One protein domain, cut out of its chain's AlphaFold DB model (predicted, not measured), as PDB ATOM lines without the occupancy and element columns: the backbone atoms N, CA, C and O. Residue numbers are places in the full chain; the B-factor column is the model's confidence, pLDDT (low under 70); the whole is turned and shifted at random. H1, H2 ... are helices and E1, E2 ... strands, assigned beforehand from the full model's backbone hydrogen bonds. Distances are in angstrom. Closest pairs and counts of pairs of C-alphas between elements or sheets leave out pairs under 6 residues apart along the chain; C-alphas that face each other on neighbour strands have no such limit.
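What this domain is: This is residues 208 to 326 of the 330 residues of a protein of Bacteroidetes bacterium (UniProt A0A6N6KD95). Two antiparallel sheets stand loosely and only partly face to face: a strongly twisted sheet of five strands, E1 E5 E6 E7 E8, and a smaller one of three, E2 E3 E4. The short helix H1 sits beside the small sheet, and long loops reach out from the body. The printed part has 119 residues with one named helix and eight named strands, in the order E1 H1 E2 E3 E4 E5 E6 E7 E8; the class is mostly strand, though under half of the residues are in named elements. It is compact, with a radius of gyration of the C-alphas of 13.8 A and spans of 40 by 28 by 28 A.

Where its parts are: E1, residues 208 to 210, begins with C-alpha 208 at (266.678, 267.062, 236.928). H1 is residues 232 to 237. E2 is residues 240 to 243. E3, residues 255 to 260, is 16.0 A long, and E4 is residues 263 to 266. E5, residues 274 to 281, is 18.5 A long and bends by 60 degrees at residue 278. E6, residues 290 to 295, is 16.0 A long, and E7, residues 301 to 306, 16.5 A. E8, residues 319 to 325, is 18.0 A long and ends with C-alpha 325 at (244.874, 271.554, 245.989).

How they stand to each other: In the large sheet E1 and E8 are the edge strands. E1 is antiparallel to E5, with N 209 and O 280 2.9 A apart, within hydrogen-bond range. E5, E6, E7 and E8 form a meander, each strand the antiparallel neighbour of the one before: N 278 and O 292 are 2.8 A apart, N 293 and O 303 2.9 A, and N 302 and O 324 2.8 A. E2, E3 and E4 form a second meander, with N 241 and O 257 2.9 A apart and N 258 and O 265 2.8 A. The closest C-alphas of E3 and E5 are those of Leu 256 and Pro 274, 6.3 A apart. E3 is apart from E6, E7 and E8. H1 is on the small sheet, only just at the sheet's level, with a height over the sheet of 3.9 A; the closest C-alphas of H1 and E2 are those of Leu 235 and Glu 241, 5.5 A apart. H1 only grazes the large sheet, with residues 234 to 237. In H1 every O i to N i+4 pair is within hydrogen-bond range.

The domain as a whole: The two C-alphas farthest apart are those of Ala 226 and Gly 313, 42.9 A. The printed part has no cut. The links E1 to H1, E2 to E3 and E7 to E8 are long. The mean pLDDT of the printed part is 88.4; residues 213 to 216, 225 to 228 and 245 to 252 are under 70.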
ATOM      1  N   GLY A 208     267.883 267.757 236.509       95.94
ATOM      2  CA  GLY A 208     266.678 267.062 236.928       95.94
ATOM      3  C   GLY A 208     265.813 266.608 235.764       95.94
ATOM      4  O   GLY A 208     266.241 266.624 234.606       95.94
ATOM      5  N   ALA A 209     264.586 266.225 236.094       96.69
ATOM      6  CA  ALA A 209     263.584 265.751 235.155       96.69
ATOM      7  C   ALA A 209     262.244 266.454 235.395       96.69
ATOM      8  O   ALA A 209     261.854 266.758 236.524       96.69
ATOM      9  N   MET A 210     261.556 266.727 234.292       95.25
ATOM     10  CA  MET A 210     260.257 267.375 234.258       95.25
ATOM     11  C   MET A 210     259.277 266.437 233.569       95.25
ATOM     12  O   MET A 210     259.369 266.202 232.362       95.25
ATOM     13  N   TYR A 211     258.329 265.916 234.332       93.31
ATOM     14  CA  TYR A 211     257.363 264.947 233.848       93.31
ATOM     15  C   TYR A 211     256.137 265.675 233.293       93.31
ATOM     16  O   TYR A 211     255.718 266.730 233.778       93.31
ATOM     17  N   THR A 212     255.605 265.178 232.180       82.31
ATOM     18  CA  THR A 212     254.394 265.732 231.573       82.31
ATOM     19  C   THR A 212     253.176 265.006 232.097       82.31
ATOM     20  O   THR A 212     253.203 263.787 232.220       82.31
ATOM     21  N   TYR A 213     252.098 265.760 232.302       68.75
ATOM     22  CA  TYR A 213     250.757 265.240 232.535       68.75
ATOM     23  C   TYR A 213     250.242 264.558 231.256       68.75
ATOM     24  O   TYR A 213     249.508 265.126 230.451       68.75
ATOM     25  N   SER A 214     250.754 263.367 231.001       65.81
ATOM     26  CA  SER A 214     250.194 262.378 230.094       65.81
ATOM     27  C   SER A 214     250.103 261.132 230.951       65.81
ATOM     28  O   SER A 214     251.135 260.759 231.508       65.81
ATOM     29  N   GLU A 215     248.906 260.557 231.064       54.53
ATOM     30  CA  GLU A 215     248.495 259.573 232.083       54.53
ATOM     31  C   GLU A 215     249.495 258.425 232.337       54.53
ATOM     32  O   GLU A 215     249.505 257.865 233.428       54.53
ATOM     33  N   ASP A 216     250.398 258.142 231.396       61.25
ATOM     34  CA  ASP A 216     251.360 257.040 231.479       61.25
ATOM     35  C   ASP A 216     252.783 257.420 231.953       61.25
ATOM     36  O   ASP A 216     253.524 256.555 232.411       61.25
ATOM     37  N   ASN A 217     253.220 258.684 231.852       75.38
ATOM     38  CA  ASN A 217     254.652 259.025 232.015       75.38
ATOM     39  C   ASN A 217     255.029 259.627 233.373       75.38
ATOM     40  O   ASN A 217     256.216 259.796 233.656       75.38
ATOM     41  N   ASN A 218     254.046 260.008 234.182       86.31
ATOM     42  CA  ASN A 218     254.271 260.683 235.459       86.31
ATOM     43  C   ASN A 218     253.538 260.024 236.638       86.31
ATOM     44  O   ASN A 218     253.757 260.426 237.780       86.31
ATOM     45  N   SER A 219     252.691 259.032 236.355       90.25
ATOM     46  CA  SER A 219     251.969 258.239 237.346       90.25
ATOM     47  C   SER A 219     252.903 257.223 238.000       90.25
ATOM     48  O   SER A 219     253.654 256.526 237.309       90.25
ATOM     49  N   PHE A 220     252.812 257.080 239.323       91.38
ATOM     50  CA  PHE A 220     253.460 255.969 240.030       91.38
ATOM     51  C   PHE A 220     252.797 254.622 239.739       91.38
ATOM     52  O   PHE A 220     253.374 253.583 240.056       91.38
ATOM     53  N   PHE A 221     251.630 254.638 239.088       87.81
ATOM     54  CA  PHE A 221     250.868 253.445 238.759       87.81
ATOM     55  C   PHE A 221     250.529 253.320 237.268       87.81
ATOM     56  O   PHE A 221     250.126 254.291 236.626       87.81
ATOM     57  N   ASN A 222     250.638 252.106 236.728       83.81
ATOM     58  CA  ASN A 222     250.287 251.746 235.356       83.81
ATOM     59  C   ASN A 222     248.837 251.245 235.301       83.81
ATOM     60  O   ASN A 222     248.552 250.067 235.521       83.81
ATOM     61  N   TRP A 223     247.904 252.134 234.967       74.31
ATOM     62  CA  TRP A 223     246.468 251.820 234.942       74.31
ATOM     63  C   TRP A 223     246.039 250.918 233.773       74.31
ATOM     64  O   TRP A 223     244.941 250.362 233.786       74.31
ATOM     65  N   SER A 224     246.891 250.764 232.756       72.19
ATOM     66  CA  SER A 224     246.589 250.036 231.518       72.19
ATOM     67  C   SER A 224     247.101 248.589 231.489       72.19
ATOM     68  O   SER A 224     246.662 247.809 230.639       72.19
ATOM     69  N   GLU A 225     247.986 248.192 232.411       64.00
ATOM     70  CA  GLU A 225     248.652 246.887 232.377       64.00
ATOM     71  C   GLU A 225     248.121 245.927 233.448       64.00
ATOM     72  O   GLU A 225     248.259 246.132 234.653       64.00
ATOM     73  N   ALA A 226     247.545 244.806 233.005       59.91
ATOM     74  CA  ALA A 226     247.150 243.723 233.895       59.91
ATOM     75  C   ALA A 226     248.398 243.010 234.452       59.91
ATOM     76  O   ALA A 226     248.952 242.126 233.799       59.91
ATOM     77  N   GLY A 227     248.822 243.373 235.665       58.38
ATOM     78  CA  GLY A 227     249.763 242.581 236.469       58.38
ATOM     79  C   GLY A 227     250.964 243.327 237.052       58.38
ATOM     80  O   GLY A 227     251.500 242.845 238.040       58.38
ATOM     81  N   ASN A 228     251.341 244.495 236.517       68.94
ATOM     82  CA  ASN A 228     252.400 245.354 237.069       68.94
ATOM     83  C   ASN A 228     251.860 246.770 237.279       68.94
ATOM     84  O   ASN A 228     252.112 247.682 236.494       68.94
ATOM     85  N   PHE A 229     251.075 246.920 238.344       84.56
ATOM     86  CA  PHE A 229     250.397 248.173 238.653       84.56
ATOM     87  C   PHE A 229     251.363 249.285 239.062       84.56
ATOM     88  O   PHE A 229     251.017 250.437 238.885       84.56
ATOM     89  N   ILE A 230     252.559 248.979 239.570       89.00
ATOM     90  CA  ILE A 230     253.539 249.982 240.011       89.00
ATOM     91  C   ILE A 230     254.533 250.291 238.886       89.00
ATOM     92  O   ILE A 230     255.058 249.391 238.226       89.00
ATOM     93  N   ASN A 231     254.822 251.575 238.685       91.12
ATOM     94  CA  ASN A 231     255.821 252.060 237.742       91.12
ATOM     95  C   ASN A 231     257.224 252.078 238.381       91.12
ATOM     96  O   ASN A 231     257.810 253.136 238.626       91.12
ATOM     97  N   ASP A 232     257.766 250.887 238.654       92.81
ATOM     98  CA  ASP A 232     259.083 250.717 239.285       92.81
ATOM     99  C   ASP A 232     260.219 251.475 238.575       92.81
ATOM    100  O   ASP A 232     261.035 252.081 239.271       92.81
ATOM    101  N   PRO A 233     260.314 251.498 237.226       93.75
ATOM    102  CA  PRO A 233     261.375 252.244 236.553       93.75
ATOM    103  C   PRO A 233     261.349 253.743 236.877       93.75
ATOM    104  O   PRO A 233     262.404 254.315 237.151       93.75
ATOM    105  N   LEU A 234     260.161 254.361 236.886       94.06
ATOM    106  CA  LEU A 234     259.996 255.777 237.217       94.06
ATOM    107  C   LEU A 234     260.389 256.055 238.672       94.06
ATOM    108  O   LEU A 234     261.115 257.011 238.945       94.06
ATOM    109  N   LEU A 235     259.925 255.218 239.601       95.88
ATOM    110  CA  LEU A 235     260.232 255.343 241.024       95.88
ATOM    111  C   LEU A 235     261.744 255.209 241.273       95.88
ATOM    112  O   LEU A 235     262.366 256.122 241.820       95.88
ATOM    113  N   GLN A 236     262.366 254.142 240.763       95.88
ATOM    114  CA  GLN A 236     263.797 253.876 240.929       95.88
ATOM    115  C   GLN A 236     264.678 254.968 240.313       95.88
ATOM    116  O   GLN A 236     265.667 255.371 240.929       95.88
ATOM    117  N   GLU A 237     264.327 255.487 239.128       95.75
ATOM    118  CA  GLU A 237     265.050 256.604 238.502       95.75
ATOM    119  C   GLU A 237     265.086 257.844 239.410       95.75
ATOM    120  O   GLU A 237     266.054 258.611 239.376       95.75
ATOM    121  N   ASN A 238     264.056 258.026 240.239       96.88
ATOM    122  CA  ASN A 238     263.872 259.175 241.116       96.88
ATOM    123  C   ASN A 238     264.254 258.921 242.579       96.88
ATOM    124  O   ASN A 238     264.082 259.822 243.399       96.88
ATOM    125  N   GLY A 239     264.803 257.747 242.908       96.88
ATOM    126  CA  GLY A 239     265.125 257.380 244.293       96.88
ATOM    127  C   GLY A 239     263.884 257.224 245.174       96.88
ATOM    128  O   GLY A 239     263.967 257.406 246.388       96.88
ATOM    129  N   LEU A 240     262.743 256.935 244.554       97.75
ATOM    130  CA  LEU A 240     261.463 256.698 245.200       97.75
ATOM    131  C   LEU A 240     261.137 255.201 245.168       97.75
ATOM    132  O   LEU A 240     261.634 254.454 244.324       97.75
ATOM    133  N   GLU A 241     260.286 254.773 246.084       96.69
ATOM    134  CA  GLU A 241     259.771 253.413 246.197       96.69
ATOM    135  C   GLU A 241     258.341 253.483 246.734       96.69
ATOM    136  O   GLU A 241     258.029 254.350 247.548       96.69
ATOM    137  N   ILE A 242     257.480 252.571 246.289       94.00
ATOM    138  CA  ILE A 242     256.169 252.352 246.896       94.00
ATOM    139  C   ILE A 242     256.258 251.102 247.776       94.00
ATOM    140  O   ILE A 242     256.624 250.034 247.280       94.00
ATOM    141  N   ARG A 243     255.928 251.229 249.067       92.31
ATOM    142  CA  ARG A 243     255.856 250.115 250.029       92.31
ATOM    143  C   ARG A 243     254.418 249.864 250.475       92.31
ATOM    144  O   ARG A 243     253.576 250.753 250.399       92.31
ATOM    145  N   ASP A 244     254.170 248.623 250.891       76.06
ATOM    146  CA  ASP A 244     252.882 248.145 251.409       76.06
ATOM    147  C   ASP A 244     251.700 248.367 250.450       76.06
ATOM    148  O   ASP A 244     250.620 248.839 250.789       76.06
ATOM    149  N   SER A 245     251.890 247.968 249.190       63.81
ATOM    150  CA  SER A 245     250.823 248.036 248.198       63.81
ATOM    151  C   SER A 245     249.881 246.827 248.278       63.81
ATOM    152  O   SER A 245     250.269 245.708 247.935       63.81
ATOM    153  N   PHE A 246     248.606 247.105 248.552       64.62
ATOM    154  CA  PHE A 246     247.445 246.327 248.097       64.62
ATOM    155  C   PHE A 246     247.195 244.956 248.770       64.62
ATOM    156  O   PHE A 246     247.388 243.902 248.164       64.62
ATOM    157  N   GLU A 247     246.589 244.951 249.963       56.09
ATOM    158  CA  GLU A 247     245.664 243.871 250.348       56.09
ATOM    159  C   GLU A 247     244.218 244.337 250.078       56.09
ATOM    160  O   GLU A 247     243.696 245.224 250.738       56.09
ATOM    161  N   GLU A 248     243.596 243.792 249.026       53.62
ATOM    162  CA  GLU A 248     242.154 243.854 248.711       53.62
ATOM    163  C   GLU A 248     241.358 245.115 249.155       53.62
ATOM    164  O   GLU A 248     240.391 245.026 249.910       53.62
ATOM    165  N   GLY A 249     241.650 246.282 248.563       56.00
ATOM    166  CA  GLY A 249     240.621 247.314 248.341       56.00
ATOM    167  C   GLY A 249     240.649 248.583 249.200       56.00
ATOM    168  O   GLY A 249     239.686 249.347 249.133       56.00
ATOM    169  N   THR A 250     241.718 248.861 249.949       61.84
ATOM    170  CA  THR A 250     241.899 250.157 250.630       61.84
ATOM    171  C   THR A 250     243.160 250.870 250.148       61.84
ATOM    172  O   THR A 250     244.273 250.454 250.437       61.84
ATOM    173  N   TRP A 251     242.981 251.982 249.432       64.50
ATOM    174  CA  TRP A 251     244.048 252.839 248.887       64.50
ATOM    175  C   TRP A 251     244.850 253.621 249.950       64.50
ATOM    176  O   TRP A 251     245.707 254.424 249.599       64.50
ATOM    177  N   MET A 252     244.558 253.415 251.238       66.19
ATOM    178  CA  MET A 252     245.007 254.249 252.362       66.19
ATOM    179  C   MET A 252     246.237 253.689 253.099       66.19
ATOM    180  O   MET A 252     246.552 254.153 254.178       66.19
ATOM    181  N   GLU A 253     246.912 252.664 252.576       76.12
ATOM    182  CA  GLU A 253     248.064 252.040 253.265       76.12
ATOM    183  C   GLU A 253     249.353 252.087 252.429       76.12
ATOM    184  O   GLU A 253     250.284 251.327 252.658       76.12
ATOM    185  N   THR A 254     249.409 252.954 251.414       89.19
ATOM    186  CA  THR A 254     250.551 253.022 250.491       89.19
ATOM    187  C   THR A 254     251.583 254.043 250.956       89.19
ATOM    188  O   THR A 254     251.310 255.241 250.947       89.19
ATOM    189  N   ASP A 255     252.795 253.585 251.254       94.19
ATOM    190  CA  ASP A 255     253.917 254.450 251.619       94.19
ATOM    191  C   ASP A 255     254.741 254.831 250.383       94.19
ATOM    192  O   ASP A 255     255.268 253.966 249.680       94.19
ATOM    193  N   LEU A 256     254.922 256.132 250.145       96.38
ATOM    194  CA  LEU A 256     255.932 256.664 249.232       96.38
ATOM    195  C   LEU A 256     257.224 256.917 250.001       96.38
ATOM    196  O   LEU A 256     257.338 257.880 250.762       96.38
ATOM    197  N   VAL A 257     258.224 256.080 249.760       97.69
ATOM    198  CA  VAL A 257     259.519 256.157 250.431       97.69
ATOM    199  C   VAL A 257     260.552 256.812 249.525       97.69
ATOM    200  O   VAL A 257     260.787 256.366 248.407       97.69
ATOM    201  N   TYR A 258     261.222 257.846 250.028       98.06
ATOM    202  CA  TYR A 258     262.422 258.415 249.426       98.06
ATOM    203  C   TYR A 258     263.678 257.826 250.059       98.06
ATOM    204  O   TYR A 258     263.810 257.800 251.284       98.06
ATOM    205  N   THR A 259     264.623 257.397 249.222       96.75
ATOM    206  CA  THR A 259     265.882 256.793 249.662       96.75
ATOM    207  C   THR A 259     267.083 257.588 249.166       96.75
ATOM    208  O   THR A 259     267.289 257.762 247.964       96.75
ATOM    209  N   HIS A 260     267.956 257.990 250.095       94.25
ATOM    210  CA  HIS A 260     269.241 258.609 249.773       94.25
ATOM    211  C   HIS A 260     270.390 257.932 250.531       94.25
ATOM    212  O   HIS A 260     270.616 258.130 251.730       94.25
ATOM    213  N   GLY A 261     271.166 257.117 249.815       92.81
ATOM    214  CA  GLY A 261     272.269 256.357 250.396       92.81
ATOM    215  C   GLY A 261     271.776 255.228 251.305       92.81
ATOM    216  O   GLY A 261     271.432 254.161 250.818       92.81
ATOM    217  N   ARG A 262     271.818 255.434 252.627       94.56
ATOM    218  CA  ARG A 262     271.329 254.468 253.640       94.56
ATOM    219  C   ARG A 262     270.149 255.001 254.452       94.56
ATOM    220  O   ARG A 262     269.747 254.361 255.417       94.56
ATOM    221  N   LEU A 263     269.714 256.211 254.135       95.56
ATOM    222  CA  LEU A 263     268.626 256.886 254.816       95.56
ATOM    223  C   LEU A 263     267.370 256.732 253.972       95.56
ATOM    224  O   LEU A 263     267.448 256.780 252.742       95.56
ATOM    225  N   GLU A 264     266.249 256.574 254.657       97.12
ATOM    226  CA  GLU A 264     264.926 256.428 254.069       97.12
ATOM    227  C   GLU A 264     263.955 257.342 254.812       97.12
ATOM    228  O   GLU A 264     264.103 257.554 256.019       97.12
ATOM    229  N   GLN A 265     262.971 257.873 254.094       97.69
ATOM    230  CA  GLN A 265     261.916 258.716 254.641       97.69
ATOM    231  C   GLN A 265     260.597 258.432 253.918       97.69
ATOM    232  O   GLN A 265     260.571 258.425 252.691       97.69
ATOM    233  N   ILE A 266     259.506 258.264 254.667       97.19
ATOM    234  CA  ILE A 266     258.140 258.246 254.120       97.19
ATOM    235  C   ILE A 266     257.703 259.696 253.861       97.19
ATOM    236  O   ILE A 266     257.866 260.553 254.733       97.19
ATOM    237  N   LEU A 267     257.209 259.991 252.656       96.88
ATOM    238  CA  LEU A 267     256.890 261.353 252.205       96.88
ATOM    239  C   LEU A 267     255.413 261.742 252.345       96.88
ATOM    240  O   LEU A 267     255.094 262.928 252.269       96.88
ATOM    241  N   ASN A 268     254.523 260.774 252.532       95.00
ATOM    242  CA  ASN A 268     253.087 260.982 252.695       95.00
ATOM    243  C   ASN A 268     252.620 260.672 254.118       95.00
ATOM    244  O   ASN A 268     253.296 259.976 254.872       95.00
ATOM    245  N   SER A 269     251.457 261.209 254.487       91.50
ATOM    246  CA  SER A 269     250.742 260.748 255.681       91.50
ATOM    247  C   SER A 269     249.950 259.465 255.397       91.50
ATOM    248  O   SER A 269     249.715 259.122 254.240       91.50
ATOM    249  N   GLU A 270     249.494 258.786 256.456       86.25
ATOM    250  CA  GLU A 270     248.681 257.558 256.354       86.25
ATOM    251  C   GLU A 270     247.384 257.759 255.541       86.25
ATOM    252  O   GLU A 270     246.849 256.815 254.982       86.25
ATOM    253  N   GLU A 271     246.858 258.983 255.434       86.50
ATOM    254  CA  GLU A 271     245.612 259.261 254.697       86.50
ATOM    255  C   GLU A 271     245.854 259.688 253.236       86.50
ATOM    256  O   GLU A 271     244.909 259.927 252.483       86.50
ATOM    257  N   GLU A 272     247.114 259.810 252.817       90.44
ATOM    258  CA  GLU A 272     247.488 260.381 251.527       90.44
ATOM    259  C   GLU A 272     247.920 259.316 250.529       90.44
ATOM    260  O   GLU A 272     248.876 258.578 250.752       90.44
ATOM    261  N   PHE A 273     247.268 259.310 249.369       91.31
ATOM    262  CA  PHE A 273     247.616 258.421 248.268       91.31
ATOM    263  C   PHE A 273     248.647 259.078 247.333       91.31
ATOM    264  O   PHE A 273     248.295 260.044 246.657       91.31
ATOM    265  N   PRO A 274     249.902 258.604 247.250       94.00
ATOM    266  CA  PRO A 274     250.900 259.161 246.335       94.00
ATOM    267  C   PRO A 274     250.582 258.763 244.891       94.00
ATOM    268  O   PRO A 274     250.639 257.588 244.562       94.00
ATOM    269  N   SER A 275     250.280 259.708 244.000       92.62
ATOM    270  CA  SER A 275     249.789 259.386 242.648       92.62
ATOM    271  C   SER A 275     250.805 259.623 241.533       92.62
ATOM    272  O   SER A 275     250.735 258.968 240.490       92.62
ATOM    273  N   GLY A 276     251.787 260.502 241.729       94.12
ATOM    274  CA  GLY A 276     252.809 260.718 240.712       94.12
ATOM    275  C   GLY A 276     253.843 261.778 241.048       94.12
ATOM    276  O   GLY A 276     253.884 262.341 242.139       94.12
ATOM    277  N   ILE A 277     254.675 262.083 240.059       96.00
ATOM    278  CA  ILE A 277     255.732 263.087 240.150       96.00
ATOM    279  C   ILE A 277     255.561 264.127 239.049       96.00
ATOM    280  O   ILE A 277     255.367 263.798 237.885       96.00
ATOM    281  N   LEU A 278     255.646 265.404 239.406       95.62
ATOM    282  CA  LEU A 278     255.740 266.492 238.444       95.62
ATOM    283  C   LEU A 278     257.210 266.784 238.146       95.62
ATOM    284  O   LEU A 278     257.627 266.710 236.994       95.62
ATOM    285  N   CYS A 279     258.001 267.110 239.168       97.12
ATOM    286  CA  CYS A 279     259.383 267.571 239.023       97.12
ATOM    287  C   CYS A 279     260.310 266.856 239.999       97.12
ATOM    288  O   CYS A 279     259.943 266.682 241.160       97.12
ATOM    289  N   ARG A 280     261.528 266.558 239.541       97.88
ATOM    290  CA  ARG A 280     262.703 266.351 240.393       97.88
ATOM    291  C   ARG A 280     263.808 267.288 239.928       97.88
ATOM    292  O   ARG A 280     264.249 267.134 238.787       97.88
ATOM    293  N   ALA A 281     264.248 268.220 240.766       97.94
ATOM    294  CA  ALA A 281     265.360 269.130 240.475       97.94
ATOM    295  C   ALA A 281     265.814 269.888 241.730       97.94
ATOM    296  O   ALA A 281     265.038 270.014 242.660       97.94
ATOM    297  N   ASP A 282     267.014 270.468 241.715       97.75
ATOM    298  CA  ASP A 282     267.468 271.457 242.711       97.75
ATOM    299  C   ASP A 282     266.747 272.800 242.491       97.75
ATOM    300  O   ASP A 282     267.146 273.598 241.634       97.75
ATOM    301  N   LEU A 283     265.626 273.013 243.184       96.88
ATOM    302  CA  LEU A 283     264.750 274.172 242.996       96.88
ATOM    303  C   LEU A 283     265.270 275.390 243.765       96.88
ATOM    304  O   LEU A 283     265.154 276.519 243.279       96.88
ATOM    305  N   ASP A 284     265.849 275.182 244.946       95.81
ATOM    306  CA  ASP A 284     266.288 276.264 245.833       95.81
ATOM    307  C   ASP A 284     267.805 276.530 245.831       95.81
ATOM    308  O   ASP A 284     268.243 277.587 246.293       95.81
ATOM    309  N   GLY A 285     268.603 275.664 245.202       95.38
ATOM    310  CA  GLY A 285     270.028 275.876 244.985       95.38
ATOM    311  C   GLY A 285     270.962 275.229 246.000       95.38
ATOM    312  O   GLY A 285     272.151 275.585 246.021       95.38
ATOM    313  N   ASP A 286     270.471 274.326 246.844       96.25
ATOM    314  CA  ASP A 286     271.282 273.617 247.831       96.25
ATOM    315  C   ASP A 286     272.113 272.455 247.235       96.25
ATOM    316  O   ASP A 286     272.962 271.873 247.926       96.25
ATOM    317  N   ARG A 287     271.967 272.211 245.921       96.31
ATOM    318  CA  ARG A 287     272.623 271.162 245.116       96.31
ATOM    319  C   ARG A 287     272.131 269.750 245.395       96.31
ATOM    320  O   ARG A 287     272.873 268.793 245.136       96.31
ATOM    321  N   LYS A 288     270.919 269.606 245.906       96.38
ATOM    322  CA  LYS A 288     270.240 268.323 246.038       96.38
ATOM    323  C   LYS A 288     268.918 268.364 245.292       96.38
ATOM    324  O   LYS A 288     268.450 269.415 244.884       96.38
ATOM    325  N   ASP A 289     268.365 267.184 245.061       97.69
ATOM    326  CA  ASP A 289     267.086 267.076 244.383       97.69
ATOM    327  C   ASP A 289     265.951 267.431 245.349       97.69
ATOM    328  O   ASP A 289     265.822 266.833 246.419       97.69
ATOM    329  N   ASP A 290     265.113 268.363 244.915       98.00
ATOM    330  CA  ASP A 290     263.809 268.681 245.473       98.00
ATOM    331  C   ASP A 290     262.714 268.067 244.598       98.00
ATOM    332  O   ASP A 290     262.946 267.681 243.443       98.00
ATOM    333  N   TYR A 291     261.500 267.980 245.140       98.31
ATOM    334  CA  TYR A 291     260.420 267.244 244.497       98.31
ATOM    335  C   TYR A 291     259.114 268.031 244.480       98.31
ATOM    336  O   TYR A 291     258.699 268.635 245.465       98.31
ATOM    337  N   LEU A 292     258.431 267.965 243.342       97.56
ATOM    338  CA  LEU A 292     257.022 268.314 243.218       97.56
ATOM    339  C   LEU A 292     256.256 267.027 242.945       97.56
ATOM    340  O   LEU A 292     256.426 266.431 241.878       97.56
ATOM    341  N   LEU A 293     255.454 266.596 243.910       97.12
ATOM    342  CA  LEU A 293     254.800 265.289 243.925       97.12
ATOM    343  C   LEU A 293     253.289 265.450 243.977       97.12
ATOM    344  O   LEU A 293     252.780 266.342 244.656       97.12
ATOM    345  N   TYR A 294     252.584 264.581 243.270       94.62
ATOM    346  CA  TYR A 294     251.136 264.547 243.296       94.62
ATOM    347  C   TYR A 294     250.612 263.530 244.308       94.62
ATOM    348  O   TYR A 294     251.146 262.423 244.421       94.62
ATOM    349  N   PHE A 295     249.529 263.902 244.988       93.25
ATOM    350  CA  PHE A 295     248.793 263.077 245.938       93.25
ATOM    351  C   PHE A 295     247.292 263.120 245.655       93.25
ATOM    352  O   PHE A 295     246.794 263.995 244.942       93.25
ATOM    353  N   GLY A 296     246.578 262.157 246.228       89.62
ATOM    354  CA  GLY A 296     245.148 261.959 246.056       89.62
ATOM    355  C   GLY A 296     244.793 261.250 244.751       89.62
ATOM    356  O   GLY A 296     245.598 261.139 243.816       89.62
ATOM    357  N   GLU A 297     243.552 260.767 244.697       78.88
ATOM    358  CA  GLU A 297     242.958 260.266 243.460       78.88
ATOM    359  C   GLU A 297     242.962 261.376 242.401       78.88
ATOM    360  O   GLU A 297     242.766 262.548 242.716       78.88
ATOM    361  N   PHE A 298     243.238 261.012 241.147       74.88
ATOM    362  CA  PHE A 298     243.277 261.951 240.016       74.88
ATOM    363  C   PHE A 298     244.167 263.188 240.226       74.88
ATOM    364  O   PHE A 298     243.920 264.227 239.620       74.88
ATOM    365  N   TYR A 299     245.226 263.066 241.035       74.12
ATOM    366  CA  TYR A 299     246.176 264.149 241.300       74.12
ATOM    367  C   TYR A 299     245.554 265.357 242.022       74.12
ATOM    368  O   TYR A 299     245.931 266.494 241.745       74.12
ATOM    369  N   ALA A 300     244.621 265.120 242.952       84.81
ATOM    370  CA  ALA A 300     243.905 266.157 243.702       84.81
ATOM    371  C   ALA A 300     244.807 267.162 244.449       84.81
ATOM    372  O   ALA A 300     244.388 268.286 244.726       84.81
ATOM    373  N   GLU A 301     246.057 266.815 244.751       91.69
ATOM    374  CA  GLU A 301     247.002 267.713 245.412       91.69
ATOM    375  C   GLU A 301     248.399 267.645 244.787       91.69
ATOM    376  O   GLU A 301     248.905 266.573 244.474       91.69
ATOM    377  N   LEU A 302     249.055 268.796 244.638       93.50
ATOM    378  CA  LEU A 302     250.467 268.918 244.280       93.50
ATOM    379  C   LEU A 302     251.241 269.492 245.465       93.50
ATOM    380  O   LEU A 302     250.964 270.613 245.890       93.50
ATOM    381  N   LYS A 303     252.245 268.771 245.960       95.69
ATOM    382  CA  LYS A 303     253.076 269.174 247.100       95.69
ATOM    383  C   LYS A 303     254.508 269.476 246.683       95.69
ATOM    384  O   LYS A 303     255.080 268.755 245.868       95.69
ATOM    385  N   LEU A 304     255.081 270.523 247.273       96.88
ATOM    386  CA  LEU A 304     256.497 270.867 247.174       96.88
ATOM    387  C   LEU A 304     257.250 270.305 248.379       96.88
ATOM    388  O   LEU A 304     256.897 270.598 249.522       96.88
ATOM    389  N   PHE A 305     258.315 269.561 248.099       97.75
ATOM    390  CA  PHE A 305     259.265 269.070 249.082       97.75
ATOM    391  C   PHE A 305     260.649 269.636 248.798       97.75
ATOM    392  O   PHE A 305     261.142 269.466 247.683       97.75
ATOM    393  N   LEU A 306     261.274 270.256 249.797       97.50
ATOM    394  CA  LEU A 306     262.622 270.813 249.691       97.50
ATOM    395  C   LEU A 306     263.598 270.079 250.606       97.50
ATOM    396  O   LEU A 306     263.306 269.743 251.754       97.50
ATOM    397  N   SER A 307     264.794 269.844 250.097       97.50
ATOM    398  CA  SER A 307     265.882 269.191 250.822       97.50
ATOM    399  C   SER A 307     266.677 270.158 251.711       97.50
ATOM    400  O   SER A 307     267.325 269.736 252.684       97.50
ATOM    401  N   SER A 308     266.616 271.461 251.418       96.12
ATOM    402  CA  SER A 308     267.335 272.499 252.162       96.12
ATOM    403  C   SER A 308     266.708 272.807 253.526       96.12
ATOM    404  O   SER A 308     267.436 273.146 254.468       96.12
ATOM    405  N   THR A 309     265.390 272.627 253.651       95.50
ATOM    406  CA  THR A 309     264.600 272.882 254.865       95.50
ATOM    407  C   THR A 309     264.348 271.631 255.708       95.50
ATOM    408  O   THR A 309     263.818 271.738 256.811       95.50
ATOM    409  N   ALA A 310     264.807 270.459 255.253       96.38
ATOM    410  CA  ALA A 310     264.734 269.200 255.996       96.38
ATOM    411  C   ALA A 310     265.439 269.267 257.362       96.38
ATOM    412  O   ALA A 310     266.616 269.655 257.457       96.38
ATOM    413  N   ASP A 311     264.758 268.814 258.424       95.06
ATOM    414  CA  ASP A 311     265.353 268.674 259.753       95.06
ATOM    415  C   ASP A 311     266.288 267.457 259.819       95.06
ATOM    416  O   ASP A 311     265.952 266.352 260.261       95.06
ATOM    417  N   LYS A 312     267.541 267.693 259.424       92.38
ATOM    418  CA  LYS A 312     268.623 266.698 259.481       92.38
ATOM    419  C   LYS A 312     268.870 266.165 260.895       92.38
ATOM    420  O   LYS A 312     269.444 265.085 261.029       92.38
ATOM    421  N   GLY A 313     268.484 266.902 261.941       92.88
ATOM    422  CA  GLY A 313     268.585 266.454 263.331       92.88
ATOM    423  C   GLY A 313     267.642 265.292 263.642       92.88
ATOM    424  O   GLY A 313     268.006 264.412 264.421       92.88
ATOM    425  N   ASN A 314     266.492 265.248 262.964       92.25
ATOM    426  CA  ASN A 314     265.496 264.179 263.071       92.25
ATOM    427  C   ASN A 314     265.626 263.126 261.960       92.25
ATOM    428  O   ASN A 314     264.830 262.194 261.901       92.25
ATOM    429  N   GLY A 315     266.646 263.244 261.106       92.00
ATOM    430  CA  GLY A 315     266.870 262.327 259.990       92.00
ATOM    431  C   GLY A 315     266.008 262.611 258.760       92.00
ATOM    432  O   GLY A 315     265.977 261.767 257.869       92.00
ATOM    433  N   GLU A 316     265.350 263.774 258.681       96.12
ATOM    434  CA  GLU A 316     264.621 264.168 257.475       96.12
ATOM    435  C   GLU A 316     265.590 264.381 256.305       96.12
ATOM    436  O   GLU A 316     266.662 264.989 256.432       96.12
ATOM    437  N   LEU A 317     265.190 263.869 255.146       97.38
ATOM    438  CA  LEU A 317     265.850 264.056 253.860       97.38
ATOM    439  C   LEU A 317     265.183 265.166 253.045       97.38
ATOM    440  O   LEU A 317     265.883 265.907 252.354       97.38
ATOM    441  N   LEU A 318     263.858 265.271 253.149       97.81
ATOM    442  CA  LEU A 318     262.996 266.232 252.473       97.81
ATOM    443  C   LEU A 318     261.972 266.795 253.467       97.81
ATOM    444  O   LEU A 318     261.397 266.044 254.252       97.81
ATOM    445  N   HIS A 319     261.709 268.096 253.411       97.06
ATOM    446  CA  HIS A 319     260.654 268.750 254.180       97.06
ATOM    447  C   HIS A 319     259.482 269.114 253.278       97.06
ATOM    448  O   HIS A 319     259.689 269.627 252.181       97.06
ATOM    449  N   TYR A 320     258.256 268.887 253.743       96.06
ATOM    450  CA  TYR A 320     257.055 269.385 253.076       96.06
ATOM    451  C   TYR A 320     256.908 270.893 253.313       96.06
ATOM    452  O   TYR A 320     256.777 271.328 254.453       96.06
ATOM    453  N   GLU A 321     256.875 271.684 252.240       94.50
ATOM    454  CA  GLU A 321     256.743 273.141 252.335       94.50
ATOM    455  C   GLU A 321     255.302 273.613 252.187       94.50
ATOM    456  O   GLU A 321     254.739 274.291 253.041       94.50
ATOM    457  N   THR A 322     254.693 273.287 251.054       93.44
ATOM    458  CA  THR A 322     253.387 273.813 250.676       93.44
ATOM    459  C   THR A 322     252.730 272.875 249.688       93.44
ATOM    460  O   THR A 322     253.394 272.105 248.990       93.44
ATOM    461  N   SER A 323     251.417 273.012 249.560       92.69
ATOM    462  CA  SER A 323     250.656 272.332 248.534       92.69
ATOM    463  C   SER A 323     249.734 273.263 247.763       92.69
ATOM    464  O   SER A 323     249.349 274.346 248.218       92.69
ATOM    465  N   PHE A 324     249.382 272.819 246.564       89.12
ATOM    466  CA  PHE A 324     248.256 273.313 245.801       89.12
ATOM    467  C   PHE A 324     247.225 272.191 245.705       89.12
ATOM    468  O   PHE A 324     247.542 271.094 245.263       89.12
ATOM    469  N   TYR A 325     245.993 272.487 246.107       88.44
ATOM    470  CA  TYR A 325     244.874 271.554 245.989       88.44
ATOM    471  C   TYR A 325     244.108 271.887 244.716       88.44
ATOM    472  O   TYR A 325     243.693 273.042 244.561       88.44
ATOM    473  N   PHE A 326     243.928 270.900 243.846       83.12
ATOM    474  CA  PHE A 326     243.064 270.977 242.679       83.12
ATOM    475  C   PHE A 326     241.630 270.776 243.171       83.12
ATOM    476  O   PHE A 326     241.268 269.668 243.560       83.12
TER     477      PHE A 326